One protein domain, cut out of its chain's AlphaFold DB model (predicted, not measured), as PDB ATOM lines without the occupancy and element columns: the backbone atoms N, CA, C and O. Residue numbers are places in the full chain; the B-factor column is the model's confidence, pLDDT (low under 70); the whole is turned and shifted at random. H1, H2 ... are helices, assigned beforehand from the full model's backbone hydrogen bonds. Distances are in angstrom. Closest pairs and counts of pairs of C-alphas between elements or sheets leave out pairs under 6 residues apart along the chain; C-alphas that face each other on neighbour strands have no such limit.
ATOM      1  N   GLY A  29      31.779  11.339 -29.999       91.75
ATOM      2  CA  GLY A  29      33.052  10.716 -29.631       91.75
ATOM      3  C   GLY A  29      34.269  11.339 -30.326       91.75
ATOM      4  O   GLY A  29      35.339  11.416 -29.723       91.75
ATOM      5  N   SER A  30      34.118  11.821 -31.566       92.38
ATOM      6  CA  SER A  30      35.203  12.514 -32.265       92.38
ATOM      7  C   SER A  30      35.508  13.867 -31.633       92.38
ATOM      8  O   SER A  30      36.684  14.178 -31.454       92.38
ATOM      9  N   VAL A  31      34.487  14.650 -31.268       94.75
ATOM     10  CA  VAL A  31      34.681  15.951 -30.602       94.75
ATOM     11  C   VAL A  31      35.440  15.773 -29.296       94.75
ATOM     12  O   VAL A  31      36.478  16.399 -29.104       94.75
ATOM     13  N   ILE A  32      34.995  14.850 -28.438       95.38
ATOM     14  CA  ILE A  32      35.652  14.595 -27.149       95.38
ATOM     15  C   ILE A  32      37.093  14.101 -27.336       95.38
ATOM     16  O   ILE A  32      37.981  14.479 -26.573       95.38
ATOM     17  N   SER A  33      37.357  13.289 -28.362       94.62
ATOM     18  CA  SER A  33      38.717  12.840 -28.685       94.62
ATOM     19  C   SER A  33      39.629  13.993 -29.122       94.62
ATOM     20  O   SER A  33      40.770  14.072 -28.665       94.62
ATOM     21  N   ILE A  34      39.132  14.901 -29.970       94.25
ATOM     22  CA  ILE A  34      39.880  16.077 -30.443       94.25
ATOM     23  C   ILE A  34      40.143  17.039 -29.283       94.25
ATOM     24  O   ILE A  34      41.289  17.400 -29.035       94.25
ATOM     25  N   CYS A  35      39.106  17.386 -28.523       93.50
ATOM     26  CA  CYS A  35      39.216  18.285 -27.377       93.50
ATOM     27  C   CYS A  35      40.155  17.746 -26.292       93.50
ATOM     28  O   CYS A  35      40.923  18.501 -25.708       93.50
ATOM     29  N   ARG A  36      40.191  16.425 -26.076       93.19
ATOM     30  CA  ARG A  36      41.174  15.805 -25.178       93.19
ATOM     31  C   ARG A  36      42.612  15.988 -25.667       93.19
ATOM     32  O   ARG A  36      43.494  16.218 -24.852       93.19
ATOM     33  N   GLN A  37      42.863  15.849 -26.970       92.56
ATOM     34  CA  GLN A  37      44.206  16.055 -27.528       92.56
ATOM     35  C   GLN A  37      44.642  17.513 -27.406       92.56
ATOM     36  O   GLN A  37      45.794  17.762 -27.070       92.56
ATOM     37  N   VAL A  38      43.719  18.450 -27.633       91.56
ATOM     38  CA  VAL A  38      43.948  19.882 -27.413       91.56
ATOM     39  C   VAL A  38      44.316  20.151 -25.958       91.56
ATOM     40  O   VAL A  38      45.394  20.677 -25.723       91.56
ATOM     41  N   ALA A  39      43.516  19.686 -24.995       89.44
ATOM     42  CA  ALA A  39      43.789  19.898 -23.572       89.44
ATOM     43  C   ALA A  39      45.164  19.348 -23.135       89.44
ATOM     44  O   ALA A  39      45.885  19.988 -22.379       89.44
ATOM     45  N   LEU A  40      45.568  18.174 -23.640       88.94
ATOM     46  CA  LEU A  40      46.900  17.617 -23.360       88.94
ATOM     47  C   LEU A  40      48.034  18.465 -23.951       88.94
ATOM     48  O   LEU A  40      49.102  18.563 -23.350       88.94
ATOM     49  N   GLU A  41      47.822  19.043 -25.132       88.75
ATOM     50  CA  GLU A  41      48.798  19.919 -25.777       88.75
ATOM     51  C   GLU A  41      48.869  21.285 -25.071       88.75
ATOM     52  O   GLU A  41      49.970  21.784 -24.865       88.75
ATOM     53  N   GLU A  42      47.739  21.853 -24.633       87.25
ATOM     54  CA  GLU A  42      47.678  23.096 -23.845       87.25
ATOM     55  C   GLU A  42      48.490  22.985 -22.547       87.25
ATOM     56  O   GLU A  42      49.278  23.874 -22.232       87.25
ATOM     57  N   VAL A  43      48.364  21.858 -21.836       84.44
ATOM     58  CA  VAL A  43      49.168  21.567 -20.637       84.44
ATOM     59  C   VAL A  43      50.659  21.461 -20.968       84.44
ATOM     60  O   VAL A  43      51.495  21.875 -20.174       84.44
ATOM     61  N   ALA A  44      51.014  20.894 -22.123       84.12
ATOM     62  CA  ALA A  44      52.412  20.714 -22.520       84.12
ATOM     63  C   ALA A  44      53.068  21.994 -23.066       84.12
ATOM     64  O   ALA A  44      54.296  22.086 -23.082       84.12
ATOM     65  N   ALA A  45      52.268  22.940 -23.559       80.00
ATOM     66  CA  ALA A  45      52.733  24.155 -24.215       80.00
ATOM     67  C   ALA A  45      52.989  25.327 -23.246       80.00
ATOM     68  O   ALA A  45      53.501  26.358 -23.675       80.00
ATOM     69  N   ASP A  46      52.658  25.183 -21.954       68.00
ATOM     70  CA  ASP A  46      52.879  26.186 -20.895       68.00
ATOM     71  C   ASP A  46      52.380  27.613 -21.249       68.00
ATOM     72  O   ASP A  46      52.894  28.611 -20.740       68.00
ATOM     73  N   GLY A  47      51.361  27.733 -22.111       58.81
ATOM     74  CA  GLY A  47      50.738  29.009 -22.495       58.81
ATOM     75  C   GLY A  47      51.340  29.720 -23.717       58.81
ATOM     76  O   GLY A  47      50.796  30.740 -24.140       58.81
ATOM     77  N   ASP A  48      52.402  29.191 -24.332       62.75
ATOM     78  CA  ASP A  48      52.829  29.618 -25.669       62.75
ATOM     79  C   ASP A  48      52.023  28.809 -26.693       62.75
ATOM     80  O   ASP A  48      52.170  27.594 -26.747       62.75
ATOM     81  N   GLY A  49      51.151  29.472 -27.466       65.69
ATOM     82  CA  GLY A  49      50.167  28.862 -28.379       65.69
ATOM     83  C   GLY A  49      50.549  27.496 -28.970       65.69
ATOM     84  O   GLY A  49      51.670  27.258 -29.422       65.69
ATOM     85  N   HIS A  50      49.593  26.574 -28.981       81.94
ATOM     86  CA  HIS A  50      49.859  25.164 -29.231       81.94
ATOM     87  C   HIS A  50      49.532  24.742 -30.673       81.94
ATOM     88  O   HIS A  50      48.733  25.351 -31.379       81.94
ATOM     89  N   ARG A  51      50.116  23.634 -31.149       85.25
ATOM     90  CA  ARG A  51      49.939  23.167 -32.545       85.25
ATOM     91  C   ARG A  51      48.482  22.847 -32.903       85.25
ATOM     92  O   ARG A  51      48.129  22.765 -34.082       85.25
ATOM     93  N   LEU A  52      47.669  22.568 -31.891       89.00
ATOM     94  CA  LEU A  52      46.275  22.166 -32.037       89.00
ATOM     95  C   LEU A  52      45.284  23.322 -31.837       89.00
ATOM     96  O   LEU A  52      44.094  23.046 -31.737       89.00
ATOM     97  N   GLU A  53      45.763  24.567 -31.815       89.06
ATOM     98  CA  GLU A  53      44.939  25.754 -31.574       89.06
ATOM     99  C   GLU A  53      43.720  25.822 -32.515       89.06
ATOM    100  O   GLU A  53      43.808  25.583 -33.727       89.06
ATOM    101  N   GLY A  54      42.560  26.108 -31.931       90.88
ATOM    102  CA  GLY A  54      41.238  26.191 -32.541       90.88
ATOM    103  C   GLY A  54      40.579  24.848 -32.876       90.88
ATOM    104  O   GLY A  54      39.446  24.835 -33.374       90.88
ATOM    105  N   GLN A  55      41.244  23.705 -32.666       94.62
ATOM    106  CA  GLN A  55      40.699  22.415 -33.102       94.62
ATOM    107  C   GLN A  55      39.544  21.927 -32.228       94.62
ATOM    108  O   GLN A  55      38.619  21.308 -32.765       94.62
ATOM    109  N   CYS A  56      39.549  22.204 -30.921       94.62
ATOM    110  CA  CYS A  56      38.450  21.784 -30.054       94.62
ATOM    111  C   CYS A  56      37.198  22.621 -30.326       94.62
ATOM    112  O   CYS A  56      36.106  22.071 -30.519       94.62
ATOM    113  N   VAL A  57      37.362  23.943 -30.427       95.31
ATOM    114  CA  VAL A  57      36.270  24.867 -30.766       95.31
ATOM    115  C   VAL A  57      35.702  24.543 -32.150       95.31
ATOM    116  O   VAL A  57      34.483  24.434 -32.317       95.31
ATOM    117  N   GLY A  58      36.571  24.302 -33.137       94.94
ATOM    118  CA  GLY A  58      36.173  23.928 -34.493       94.94
ATOM    119  C   GLY A  58      35.377  22.620 -34.549       94.94
ATOM    120  O   GLY A  58      34.302  22.580 -35.151       94.94
ATOM    121  N   ALA A  59      35.859  21.563 -33.886       95.75
ATOM    122  CA  ALA A  59      35.157  20.279 -33.821       95.75
ATOM    123  C   ALA A  59      33.795  20.404 -33.119       95.75
ATOM    124  O   ALA A  59      32.791  19.883 -33.606       95.75
ATOM    125  N   THR A  60      33.746  21.156 -32.017       96.25
ATOM    126  CA  THR A  60      32.509  21.453 -31.285       96.25
ATOM    127  C   THR A  60      31.488  22.155 -32.180       96.25
ATOM    128  O   THR A  60      30.335  21.727 -32.259       96.25
ATOM    129  N   GLY A  61      31.909  23.180 -32.925       95.31
ATOM    130  CA  GLY A  61      31.045  23.886 -33.870       95.31
ATOM    131  C   GLY A  61      30.499  22.986 -34.981       95.31
ATOM    132  O   GLY A  61      29.311  23.056 -35.297       95.31
ATOM    133  N   LEU A  62      31.331  22.104 -35.548       95.00
ATOM    134  CA  LEU A  62      30.905  21.156 -36.583       95.00
ATOM    135  C   LEU A  62      29.872  20.154 -36.062       95.00
ATOM    136  O   LEU A  62      28.868  19.914 -36.734       95.00
ATOM    137  N   TYR A  63      30.081  19.608 -34.864       95.44
ATOM    138  CA  TYR A  63      29.125  18.708 -34.226       95.44
ATOM    139  C   TYR A  63      27.787  19.394 -33.952       95.44
ATOM    140  O   TYR A  63      26.751  18.891 -34.384       95.44
ATOM    141  N   LEU A  64      27.795  20.576 -33.326       95.25
ATOM    142  CA  LEU A  64      26.576  21.344 -33.040       95.25
ATOM    143  C   LEU A  64      25.817  21.710 -34.325       95.25
ATOM    144  O   LEU A  64      24.590  21.596 -34.394       95.25
ATOM    145  N   ALA A  65      26.538  22.086 -35.383       94.44
ATOM    146  CA  ALA A  65      25.953  22.353 -36.693       94.44
ATOM    147  C   ALA A  65      25.361  21.096 -37.355       94.44
ATOM    148  O   ALA A  65      24.402  21.207 -38.120       94.44
ATOM    149  N   ALA A  66      25.922  19.914 -37.091       92.81
ATOM    150  CA  ALA A  66      25.388  18.651 -37.587       92.81
ATOM    151  C   ALA A  66      24.103  18.260 -36.845       92.81
ATOM    152  O   ALA A  66      23.092  17.988 -37.494       92.81
ATOM    153  N   ILE A  67      24.112  18.294 -35.507       93.19
ATOM    154  CA  ILE A  67      22.968  17.850 -34.699       93.19
ATOM    155  C   ILE A  67      21.788  18.832 -34.718       93.19
ATOM    156  O   ILE A  67      20.642  18.398 -34.697       93.19
ATOM    157  N   SER A  68      22.030  20.141 -34.862       93.06
ATOM    158  CA  SER A  68      20.956  21.150 -34.986       93.06
ATOM    159  C   SER A  68      20.082  20.965 -36.230       93.06
ATOM    160  O   SER A  68      18.967  21.475 -36.295       93.06
ATOM    161  N   ARG A  69      20.578  20.245 -37.243       91.25
ATOM    162  CA  ARG A  69      19.835  19.949 -38.477       91.25
ATOM    163  C   ARG A  69      19.042  18.651 -38.400       91.25
ATOM    164  O   ARG A  69      18.220  18.407 -39.281       91.25
ATOM    165  N   THR A  70      19.344  17.797 -37.428       90.69
ATOM    166  CA  THR A  70      18.847  16.418 -37.381       90.69
ATOM    167  C   THR A  70      17.995  16.135 -36.156       90.69
ATOM    168  O   THR A  70      17.090  15.311 -36.255       90.69
ATOM    169  N   LEU A  71      18.255  16.809 -35.035       91.56
ATOM    170  CA  LEU A  71      17.540  16.608 -33.784       91.56
ATOM    171  C   LEU A  71      16.411  17.632 -33.608       91.56
ATOM    172  O   LEU A  71      16.567  18.793 -34.000       91.56
ATOM    173  N   PRO A  72      15.281  17.232 -33.004       92.50
ATOM    174  CA  PRO A  72      14.304  18.184 -32.491       92.50
ATOM    175  C   PRO A  72      14.905  19.023 -31.349       92.50
ATOM    176  O   PRO A  72      15.928  18.673 -30.765       92.50
ATOM    177  N   GLU A  73      14.282  20.164 -31.049       87.75
ATOM    178  CA  GLU A  73      14.829  21.187 -30.143       87.75
ATOM    179  C   GLU A  73      15.115  20.671 -28.720       87.75
ATOM    180  O   GLU A  73      16.131  21.018 -28.119       87.75
ATOM    181  N   ASP A  74      14.250  19.812 -28.187       86.00
ATOM    182  CA  ASP A  74      14.404  19.188 -26.873       86.00
ATOM    183  C   ASP A  74      15.595  18.216 -26.827       86.00
ATOM    184  O   ASP A  74      16.421  18.285 -25.913       86.00
ATOM    185  N   GLU A  75      15.746  17.367 -27.844       89.88
ATOM    186  CA  GLU A  75      16.898  16.464 -27.976       89.88
ATOM    187  C   GLU A  75      18.203  17.224 -28.261       89.88
ATOM    188  O   GLU A  75      19.276  16.832 -27.791       89.88
ATOM    189  N   PHE A  76      18.128  18.339 -28.990       92.00
ATOM    190  CA  PHE A  76      19.266  19.208 -29.269       92.00
ATOM    191  C   PHE A  76      19.792  19.880 -27.995       92.00
ATOM    192  O   PHE A  76      20.985  19.780 -27.703       92.00
ATOM    193  N   ASN A  77      18.915  20.488 -27.188       87.69
ATOM    194  CA  ASN A  77      19.309  21.085 -25.907       87.69
ATOM    195  C   ASN A  77      19.832  20.029 -24.919       87.69
ATOM    196  O   ASN A  77      20.790  20.298 -24.188       87.69
ATOM    197  N   SER A  78      19.273  18.812 -24.913       90.00
ATOM    198  CA  SER A  78      19.843  17.698 -24.139       90.00
ATOM    199  C   SER A  78      21.258  17.352 -24.613       90.00
ATOM    200  O   SER A  78      22.168  17.220 -23.799       90.00
ATOM    201  N   SER A  79      21.474  17.285 -25.930       92.25
ATOM    202  CA  SER A  79      22.784  16.973 -26.518       92.25
ATOM    203  C   SER A  79      23.837  18.050 -26.226       92.25
ATOM    204  O   SER A  79      25.011  17.730 -26.046       92.25
ATOM    205  N   ILE A  80      23.435  19.324 -26.134       92.75
ATOM    206  CA  ILE A  80      24.312  20.418 -25.682       92.75
ATOM    207  C   ILE A  80      24.761  20.185 -24.236       92.75
ATOM    208  O   ILE A  80      25.949  20.321 -23.942       92.75
ATOM    209  N   ALA A  81      23.838  19.834 -23.336       91.06
ATOM    210  CA  ALA A  81      24.174  19.571 -21.939       91.06
ATOM    211  C   ALA A  81      25.144  18.388 -21.808       91.06
ATOM    212  O   ALA A  81      26.163  18.512 -21.126       91.06
ATOM    213  N   ASP A  82      24.873  17.285 -22.511       92.62
ATOM    214  CA  ASP A  82      25.742  16.104 -22.519       92.62
ATOM    215  C   ASP A  82      27.148  16.434 -23.042       92.62
ATOM    216  O   ASP A  82      28.151  15.987 -22.481       92.62
ATOM    217  N   LEU A  83      27.235  17.262 -24.090       94.62
ATOM    218  CA  LEU A  83      28.510  17.727 -24.629       94.62
ATOM    219  C   LEU A  83      29.282  18.562 -23.608       94.62
ATOM    220  O   LEU A  83      30.461  18.298 -23.383       94.62
ATOM    221  N   VAL A  84      28.639  19.543 -22.973       93.44
ATOM    222  CA  VAL A  84      29.304  20.407 -21.987       93.44
ATOM    223  C   VAL A  84      29.777  19.613 -20.773       93.44
ATOM    224  O   VAL A  84      30.875  19.867 -20.285       93.44
ATOM    225  N   VAL A  85      29.012  18.621 -20.310       91.12
ATOM    226  CA  VAL A  85      29.455  17.727 -19.229       91.12
ATOM    227  C   VAL A  85      30.722  16.975 -19.638       91.12
ATOM    228  O   VAL A  85      31.712  17.005 -18.910       91.12
ATOM    229  N   ALA A  86      30.728  16.356 -20.820       91.88
ATOM    230  CA  ALA A  86      31.885  15.605 -21.293       91.88
ATOM    231  C   ALA A  86      33.114  16.495 -21.554       91.88
ATOM    232  O   ALA A  86      34.239  16.055 -21.328       91.88
ATOM    233  N   LEU A  87      32.916  17.740 -21.998       91.94
ATOM    234  CA  LEU A  87      33.981  18.738 -22.126       91.94
ATOM    235  C   LEU A  87      34.533  19.141 -20.753       91.94
ATOM    236  O   LEU A  87      35.743  19.114 -20.552       91.94
ATOM    237  N   ALA A  88      33.661  19.446 -19.789       89.00
ATOM    238  CA  ALA A  88      34.050  19.817 -18.429       89.00
ATOM    239  C   ALA A  88      34.886  18.726 -17.745       89.00
ATOM    240  O   ALA A  88      35.872  19.031 -17.077       89.00
ATOM    241  N   GLU A  89      34.537  17.452 -17.952       88.00
ATOM    242  CA  GLU A  89      35.286  16.304 -17.426       88.00
ATOM    243  C   GLU A  89      36.740  16.240 -17.911       88.00
ATOM    244  O   GLU A  89      37.581  15.667 -17.217       88.00
ATOM    245  N   LEU A  90      37.066  16.843 -19.062       87.94
ATOM    246  CA  LEU A  90      38.443  16.900 -19.562       87.94
ATOM    247  C   LEU A  90      39.337  17.831 -18.733       87.94
ATOM    248  O   LEU A  90      40.546  17.622 -18.729       87.94
ATOM    249  N   LEU A  91      38.758  18.808 -18.025       80.31
ATOM    250  CA  LEU A  91      39.483  19.778 -17.197       80.31
ATOM    251  C   LEU A  91      39.465  19.456 -15.695       80.31
ATOM    252  O   LEU A  91      40.121  20.152 -14.929       80.31
ATOM    253  N   LEU A  92      38.765  18.407 -15.242       70.44
ATOM    254  CA  LEU A  92      38.688  18.029 -13.815       70.44
ATOM    255  C   LEU A  92      40.001  17.437 -13.241       70.44
ATOM    256  O   LEU A  92      39.988  16.817 -12.174       70.44
ATOM    257  N   THR A  93      41.130  17.583 -13.931       62.72
ATOM    258  CA  THR A  93      42.453  17.088 -13.524       62.72
ATOM    259  C   THR A  93      43.276  18.196 -12.844       62.72
ATOM    260  O   THR A  93      42.960  19.378 -12.980       62.72
ATOM    261  N   PRO A  94      44.331  17.861 -12.068       58.75
ATOM    262  CA  PRO A  94      45.171  18.864 -11.401       58.75
ATOM    263  C   PRO A  94      45.918  19.801 -12.364       58.75
ATOM    264  O   PRO A  94      46.437  20.821 -11.916       58.75
ATOM    265  N   GLU A  95      45.965  19.486 -13.658       64.69
ATOM    266  CA  GLU A  95      46.561  20.318 -14.705       64.69
ATOM    267  C   GLU A  95      45.530  21.226 -15.407       64.69
ATOM    268  O   GLU A  95      45.510  21.323 -16.630       64.69
ATOM    269  N   CYS A  96      44.640  21.878 -14.652       71.81
ATOM    270  CA  CYS A  96      43.716  22.854 -15.233       71.81
ATOM    271  C   CYS A  96      44.474  24.013 -15.894       71.81
ATOM    272  O   CYS A  96      45.364  24.611 -15.284       71.81
ATOM    273  N   VAL A  97      44.082  24.346 -17.124       75.31
ATOM    274  CA  VAL A  97      44.660  25.435 -17.916       75.31
ATOM    275  C   VAL A  97      43.687  26.615 -17.932       75.31
ATOM    276  O   VAL A  97      42.527  26.470 -18.325       75.31
ATOM    277  N   LEU A  98      44.157  27.785 -17.486       74.88
ATOM    278  CA  LEU A  98      43.422  29.046 -17.634       74.88
ATOM    279  C   LEU A  98      43.290  29.380 -19.121       74.88
ATOM    280  O   LEU A  98      44.232  29.156 -19.870       74.88
ATOM    281  N   GLU A  99      42.150  29.944 -19.529       77.81
ATOM    282  CA  GLU A  99      41.910  30.319 -20.933       77.81
ATOM    283  C   GLU A  99      41.937  29.118 -21.904       77.81
ATOM    284  O   GLU A  99      42.197  29.275 -23.089       77.81
ATOM    285  N   SER A 100      41.634  27.913 -21.405       85.56
ATOM    286  CA  SER A 100      41.575  26.695 -22.223       85.56
ATOM    287  C   SER A 100      40.500  26.765 -23.312       85.56
ATOM    288  O   SER A 100      39.361  27.181 -23.069       85.56
ATOM    289  N   GLU A 101      40.796  26.202 -24.482       90.88
ATOM    290  CA  GLU A 101      39.833  25.974 -25.559       90.88
ATOM    291  C   GLU A 101      38.610  25.158 -25.122       90.88
ATOM    292  O   GLU A 101      37.540  25.277 -25.720       90.88
ATOM    293  N   ILE A 102      38.720  24.333 -24.074       91.25
ATOM    294  CA  ILE A 102      37.567  23.617 -23.509       91.25
ATOM    295  C   ILE A 102      36.532  24.605 -22.949       91.25
ATOM    296  O   ILE A 102      35.320  24.391 -23.083       91.25
ATOM    297  N   VAL A 103      36.986  25.712 -22.349       92.00
ATOM    298  CA  VAL A 103      36.114  26.791 -21.866       92.00
ATOM    299  C   VAL A 103      35.445  27.476 -23.054       92.00
ATOM    300  O   VAL A 103      34.227  27.671 -23.049       92.00
ATOM    301  N   GLU A 104      36.201  27.787 -24.105       93.00
ATOM    302  CA  GLU A 104      35.662  28.413 -25.315       93.00
ATOM    303  C   GLU A 104      34.647  27.517 -26.036       93.00
ATOM    304  O   GLU A 104      33.563  27.973 -26.410       93.00
ATOM    305  N   ALA A 105      34.938  26.221 -26.164       94.94
ATOM    306  CA  ALA A 105      34.025  25.224 -26.712       94.94
ATOM    307  C   ALA A 105      32.730  25.130 -25.887       94.94
ATOM    308  O   ALA A 105      31.634  25.028 -26.446       94.94
ATOM    309  N   THR A 106      32.834  25.246 -24.560       93.81
ATOM    310  CA  THR A 106      31.674  25.300 -23.659       93.81
ATOM    311  C   THR A 106      30.825  26.552 -23.899       93.81
ATOM    312  O   THR A 106      29.597  26.466 -23.990       93.81
ATOM    313  N   LEU A 107      31.454  27.721 -24.058       95.69
ATOM    314  CA  LEU A 107      30.761  28.977 -24.371       95.69
ATOM    315  C   LEU A 107      30.106  28.947 -25.760       95.69
ATOM    316  O   LEU A 107      28.999  29.467 -25.933       95.69
ATOM    317  N   LEU A 108      30.748  28.299 -26.733       96.31
ATOM    318  CA  LEU A 108      30.168  28.050 -28.046       96.31
ATOM    319  C   LEU A 108      28.920  27.168 -27.930       96.31
ATOM    320  O   LEU A 108      27.868  27.555 -28.439       96.31
ATOM    321  N   ALA A 109      28.995  26.042 -27.217       94.12
ATOM    322  CA  ALA A 109      27.851  25.157 -26.991       94.12
ATOM    323  C   ALA A 109      26.689  25.884 -26.297       94.12
ATOM    324  O   ALA A 109      25.550  25.813 -26.760       94.12
ATOM    325  N   ARG A 110      26.987  26.691 -25.270       94.81
ATOM    326  CA  ARG A 110      26.015  27.586 -24.630       94.81
ATOM    327  C   ARG A 110      25.313  28.492 -25.639       94.81
ATOM    328  O   ARG A 110      24.095  28.620 -25.580       94.81
ATOM    329  N   SER A 111      26.061  29.142 -26.531       95.44
ATOM    330  CA  SER A 111      25.501  30.103 -27.497       95.44
ATOM    331  C   SER A 111      24.491  29.484 -28.466       95.44
ATOM    332  O   SER A 111      23.702  30.212 -29.062       95.44
ATOM    333  N   GLN A 112      24.519  28.156 -28.615       94.75
ATOM    334  CA  GLN A 112      23.609  27.411 -29.479       94.75
ATOM    335  C   GLN A 112      22.355  26.924 -28.743       94.75
ATOM    336  O   GLN A 112      21.381  26.584 -29.405       94.75
ATOM    337  N   SER A 113      22.349  26.900 -27.407       91.81
ATOM    338  CA  SER A 113      21.172  26.494 -26.630       91.81
ATOM    339  C   SER A 113      20.016  27.466 -26.860       91.81
ATOM    340  O   SER A 113      20.212  28.683 -26.863       91.81
ATOM    341  N   THR A 114      18.801  26.945 -27.022       89.81
ATOM    342  CA  THR A 114      17.590  27.773 -27.157       89.81
ATOM    343  C   THR A 114      16.887  28.019 -25.821       89.81
ATOM    344  O   THR A 114      16.036  28.905 -25.738       89.81
ATOM    345  N   ASP A 115      17.266  27.294 -24.764       90.12
ATOM    346  CA  ASP A 115      16.711  27.450 -23.420       90.12
ATOM    347  C   ASP A 115      17.512  28.493 -22.611       90.12
ATOM    348  O   ASP A 115      18.677  28.256 -22.274       90.12
ATOM    349  N   PRO A 116      16.915  29.644 -22.243       89.00
ATOM    350  CA  PRO A 116      17.611  30.680 -21.483       89.00
ATOM    351  C   PRO A 116      18.073  30.205 -20.098       89.00
ATOM    352  O   PRO A 116      19.121  30.644 -19.626       89.00
ATOM    353  N   PHE A 117      17.341  29.292 -19.453       90.88
ATOM    354  CA  PHE A 117      17.745  28.754 -18.154       90.88
ATOM    355  C   PHE A 117      18.982  27.863 -18.297       90.88
ATOM    356  O   PHE A 117      19.945  27.997 -17.538       90.88
ATOM    357  N   GLN A 118      19.004  27.011 -19.323       89.19
ATOM    358  CA  GLN A 118      20.187  26.231 -19.663       89.19
ATOM    359  C   GLN A 118      21.375  27.146 -20.004       89.19
ATOM    360  O   GLN A 118      22.472  26.924 -19.499       89.19
ATOM    361  N   GLN A 119      21.179  28.216 -20.781       91.12
ATOM    362  CA  GLN A 119      22.261  29.155 -21.106       91.12
ATOM    363  C   GLN A 119      22.930  29.766 -19.863       91.12
ATOM    364  O   GLN A 119      24.148  29.966 -19.862       91.12
ATOM    365  N   GLU A 120      22.167  30.091 -18.817       91.06
ATOM    366  CA  GLU A 120      22.712  30.604 -17.553       91.06
ATOM    367  C   GLU A 120      23.528  29.538 -16.811       91.06
ATOM    368  O   GLU A 120      24.636  29.818 -16.346       91.06
ATOM    369  N   GLN A 121      23.034  28.300 -16.760       90.06
ATOM    370  CA  GLN A 121      23.754  27.190 -16.132       90.06
ATOM    371  C   GLN A 121      25.062  26.862 -16.857       90.06
ATOM    372  O   GLN A 121      26.101  26.695 -16.220       90.06
ATOM    373  N   LEU A 122      25.039  26.820 -18.191       90.06
ATOM    374  CA  LEU A 122      26.233  26.563 -18.996       90.06
ATOM    375  C   LEU A 122      27.261  27.700 -18.868       90.06
ATOM    376  O   LEU A 122      28.463  27.443 -18.889       90.06
ATOM    377  N   LEU A 123      26.815  28.949 -18.671       91.56
ATOM    378  CA  LEU A 123      27.716  30.070 -18.377       91.56
ATOM    379  C   LEU A 123      28.412  29.898 -17.027       91.56
ATOM    380  O   LEU A 123      29.612  30.142 -16.917       91.56
ATOM    381  N   LEU A 124      27.668  29.471 -16.003       88.75
ATOM    382  CA  LEU A 124      28.238  29.192 -14.689       88.75
ATOM    383  C   LEU A 124      29.294  28.083 -14.771       88.75
ATOM    384  O   LEU A 124      30.362  28.231 -14.179       88.75
ATOM    385  N   ILE A 125      29.037  27.023 -15.546       87.00
ATOM    386  CA  ILE A 125      30.022  25.964 -15.805       87.00
ATOM    387  C   ILE A 125      31.276  26.553 -16.451       87.00
ATOM    388  O   ILE A 125      32.362  26.367 -15.913       87.00
ATOM    389  N   ALA A 126      31.142  27.304 -17.548       88.31
ATOM    390  CA  ALA A 126      32.291  27.896 -18.237       88.31
ATOM    391  C   ALA A 126      33.139  28.781 -17.308       88.31
ATOM    392  O   ALA A 126      34.360  28.656 -17.280       88.31
ATOM    393  N   ASN A 127      32.495  29.621 -16.491       87.75
ATOM    394  CA  ASN A 127      33.185  30.462 -15.510       87.75
ATOM    395  C   ASN A 127      33.914  29.633 -14.442       87.75
ATOM    396  O   ASN A 127      35.020  29.983 -14.043       87.75
ATOM    397  N   THR A 128      33.305  28.532 -13.998       85.12
ATOM    398  CA  THR A 128      33.881  27.614 -13.003       85.12
ATOM    399  C   THR A 128      35.114  26.903 -13.561       85.12
ATOM    400  O   THR A 128      36.147  26.848 -12.896       85.12
ATOM    401  N   LEU A 129      35.027  26.414 -14.805       84.75
ATOM    402  CA  LEU A 129      36.141  25.795 -15.524       84.75
ATOM    403  C   LEU A 129      37.293  26.787 -15.720       84.75
ATOM    404  O   LEU A 129      38.430  26.464 -15.400       84.75
ATOM    405  N   ASN A 130      36.995  28.011 -16.166       84.88
ATOM    406  CA  ASN A 130      38.010  29.042 -16.383       84.88
ATOM    407  C   ASN A 130      38.685  29.506 -15.087       84.88
ATOM    408  O   ASN A 130      39.830  29.936 -15.104       84.88
ATOM    409  N   ALA A 131      37.977  29.448 -13.959       83.31
ATOM    410  CA  ALA A 131      38.539  29.762 -12.652       83.31
ATOM    411  C   ALA A 131      39.357  28.602 -12.053       83.31
ATOM    412  O   ALA A 131      39.945  28.777 -10.986       83.31
ATOM    413  N   CYS A 132      39.364  27.423 -12.693       78.38
ATOM    414  CA  CYS A 132      39.856  26.171 -12.118       78.38
ATOM    415  C   CYS A 132      39.242  25.860 -10.732       78.38
ATOM    416  O   CYS A 132      39.867  25.210  -9.892       78.38
ATOM    417  N   ASP A 133      38.017  26.335 -10.473       70.12
ATOM    418  CA  ASP A 133      37.343  26.241  -9.173       70.12
ATOM    419  C   ASP A 133      36.357  25.063  -9.150       70.12
ATOM    420  O   ASP A 133      35.136  25.207  -9.175       70.12
ATOM    421  N   PHE A 134      36.891  23.844  -9.131       63.38
ATOM    422  CA  PHE A 134      36.096  22.620  -9.294       63.38
ATOM    423  C   PHE A 134      35.278  22.198  -8.064       63.38
ATOM    424  O   PHE A 134      34.646  21.138  -8.079       63.38
ATOM    425  N   ALA A 135      35.234  23.012  -7.004       54.06
ATOM    426  CA  ALA A 135      34.407  22.735  -5.830       54.06
ATOM    427  C   ALA A 135      32.894  22.711  -6.158       54.06
ATOM    428  O   ALA A 135      32.114  22.120  -5.411       54.06
ATOM    429  N   ILE A 136      32.479  23.308  -7.286       48.84
ATOM    430  CA  ILE A 136      31.071  23.486  -7.679       48.84
ATOM    431  C   ILE A 136      30.600  22.451  -8.727       48.84
ATOM    432  O   ILE A 136      29.430  22.063  -8.732       48.84
ATOM    433  N   THR A 137      31.487  21.925  -9.578       47.91
ATOM    434  CA  THR A 137      31.107  21.106 -10.753       47.91
ATOM    435  C   THR A 137      30.495  19.744 -10.390       47.91
ATOM    436  O   THR A 137      29.649  19.221 -11.117       47.91
ATOM    437  N   ALA A 138      30.834  19.188  -9.220       43.66
ATOM    438  CA  ALA A 138      30.264  17.930  -8.723       43.66
ATOM    439  C   ALA A 138      28.738  17.993  -8.481       43.66
ATOM    440  O   ALA A 138      28.058  16.965  -8.533       43.66
ATOM    441  N   ALA A 139      28.174  19.186  -8.264       43.34
ATOM    442  CA  ALA A 139      26.741  19.361  -8.024       43.34
ATOM    443  C   ALA A 139      25.883  19.146  -9.286       43.34
ATOM    444  O   ALA A 139      24.716  18.775  -9.180       43.34
ATOM    445  N   ILE A 140      26.455  19.320 -10.480       46.81
ATOM    446  CA  ILE A 140      25.713  19.243 -11.748       46.81
ATOM    447  C   ILE A 140      25.557  17.784 -12.199       46.81
ATOM    448  O   ILE A 140      24.466  17.375 -12.588       46.81
ATOM    449  N   SER A 141      26.590  16.952 -12.011       39.34
ATOM    450  CA  SER A 141      26.501  15.497 -12.236       39.34
ATOM    451  C   SER A 141      25.535  14.811 -11.248       39.34
ATOM    452  O   SER A 141      24.811  13.879 -11.607       39.34
ATOM    453  N   ALA A 142      25.436  15.316 -10.011       41.47
ATOM    454  CA  ALA A 142      24.476  14.835  -9.012       41.47
ATOM    455  C   ALA A 142      23.045  15.394  -9.195       41.47
ATOM    456  O   ALA A 142      22.071  14.765  -8.764       41.47
ATOM    457  N   GLY A 143      22.898  16.542  -9.864       39.94
ATOM    458  CA  GLY A 143      21.624  17.240 -10.066       39.94
ATOM    459  C   GLY A 143      20.613  16.501 -10.948       39.94
ATOM    460  O   GLY A 143      19.416  16.737 -10.809       39.94
TER     461      GLY A 143
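AT A GLANCE: This is residues 29 to 143 of the 163 residues of an uncharacterized protein of Pelagibacterium luteolum (UniProt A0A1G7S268). Helices H1 to H5 form an up-and-down bundle, each running against the one before, with H4 in the middle. Short H6 lies beyond H3, separate from the bundle. The printed part has 115 residues, with six named helices, H1 to H6 in order along the chain, that hold 79 of them, and no named strand; the class is all helix, and the whole is compact, with a radius of gyration of the C-alphas of 13.6 A and spans of 41 by 29 by 19 A.

HOW THE PARTS SIT: H3, residues 73 to 89, touches the hub H4, residues 101 to 112, at Val 84 and Thr 106, closest C-alphas 5.7 A apart. H4 touches H5, residues 116 to 130, opposite ways at a shallow tilt of 7 degrees. H4 touches H2, residues 55 to 67, the same way. H1, residues 29 to 44, and H2 form a hairpin. H6, residues 138 to 143, is apart from H5. Every O i to N i+4 pair in the six helices is within hydrogen-bond range.

IN THESE COORDINATES: H3 is 24.6 A long, H1 22.9 A. C-alpha 29 stands at (33.052, 10.716, -29.631), C-alpha 143 at (21.624, 17.240, -10.066).

THE WHOLE: The printed part has no cut. H3 to H4 is a long link. Residues 46 to 49, 93 to 95 and 134 to 143 have pLDDT under 70.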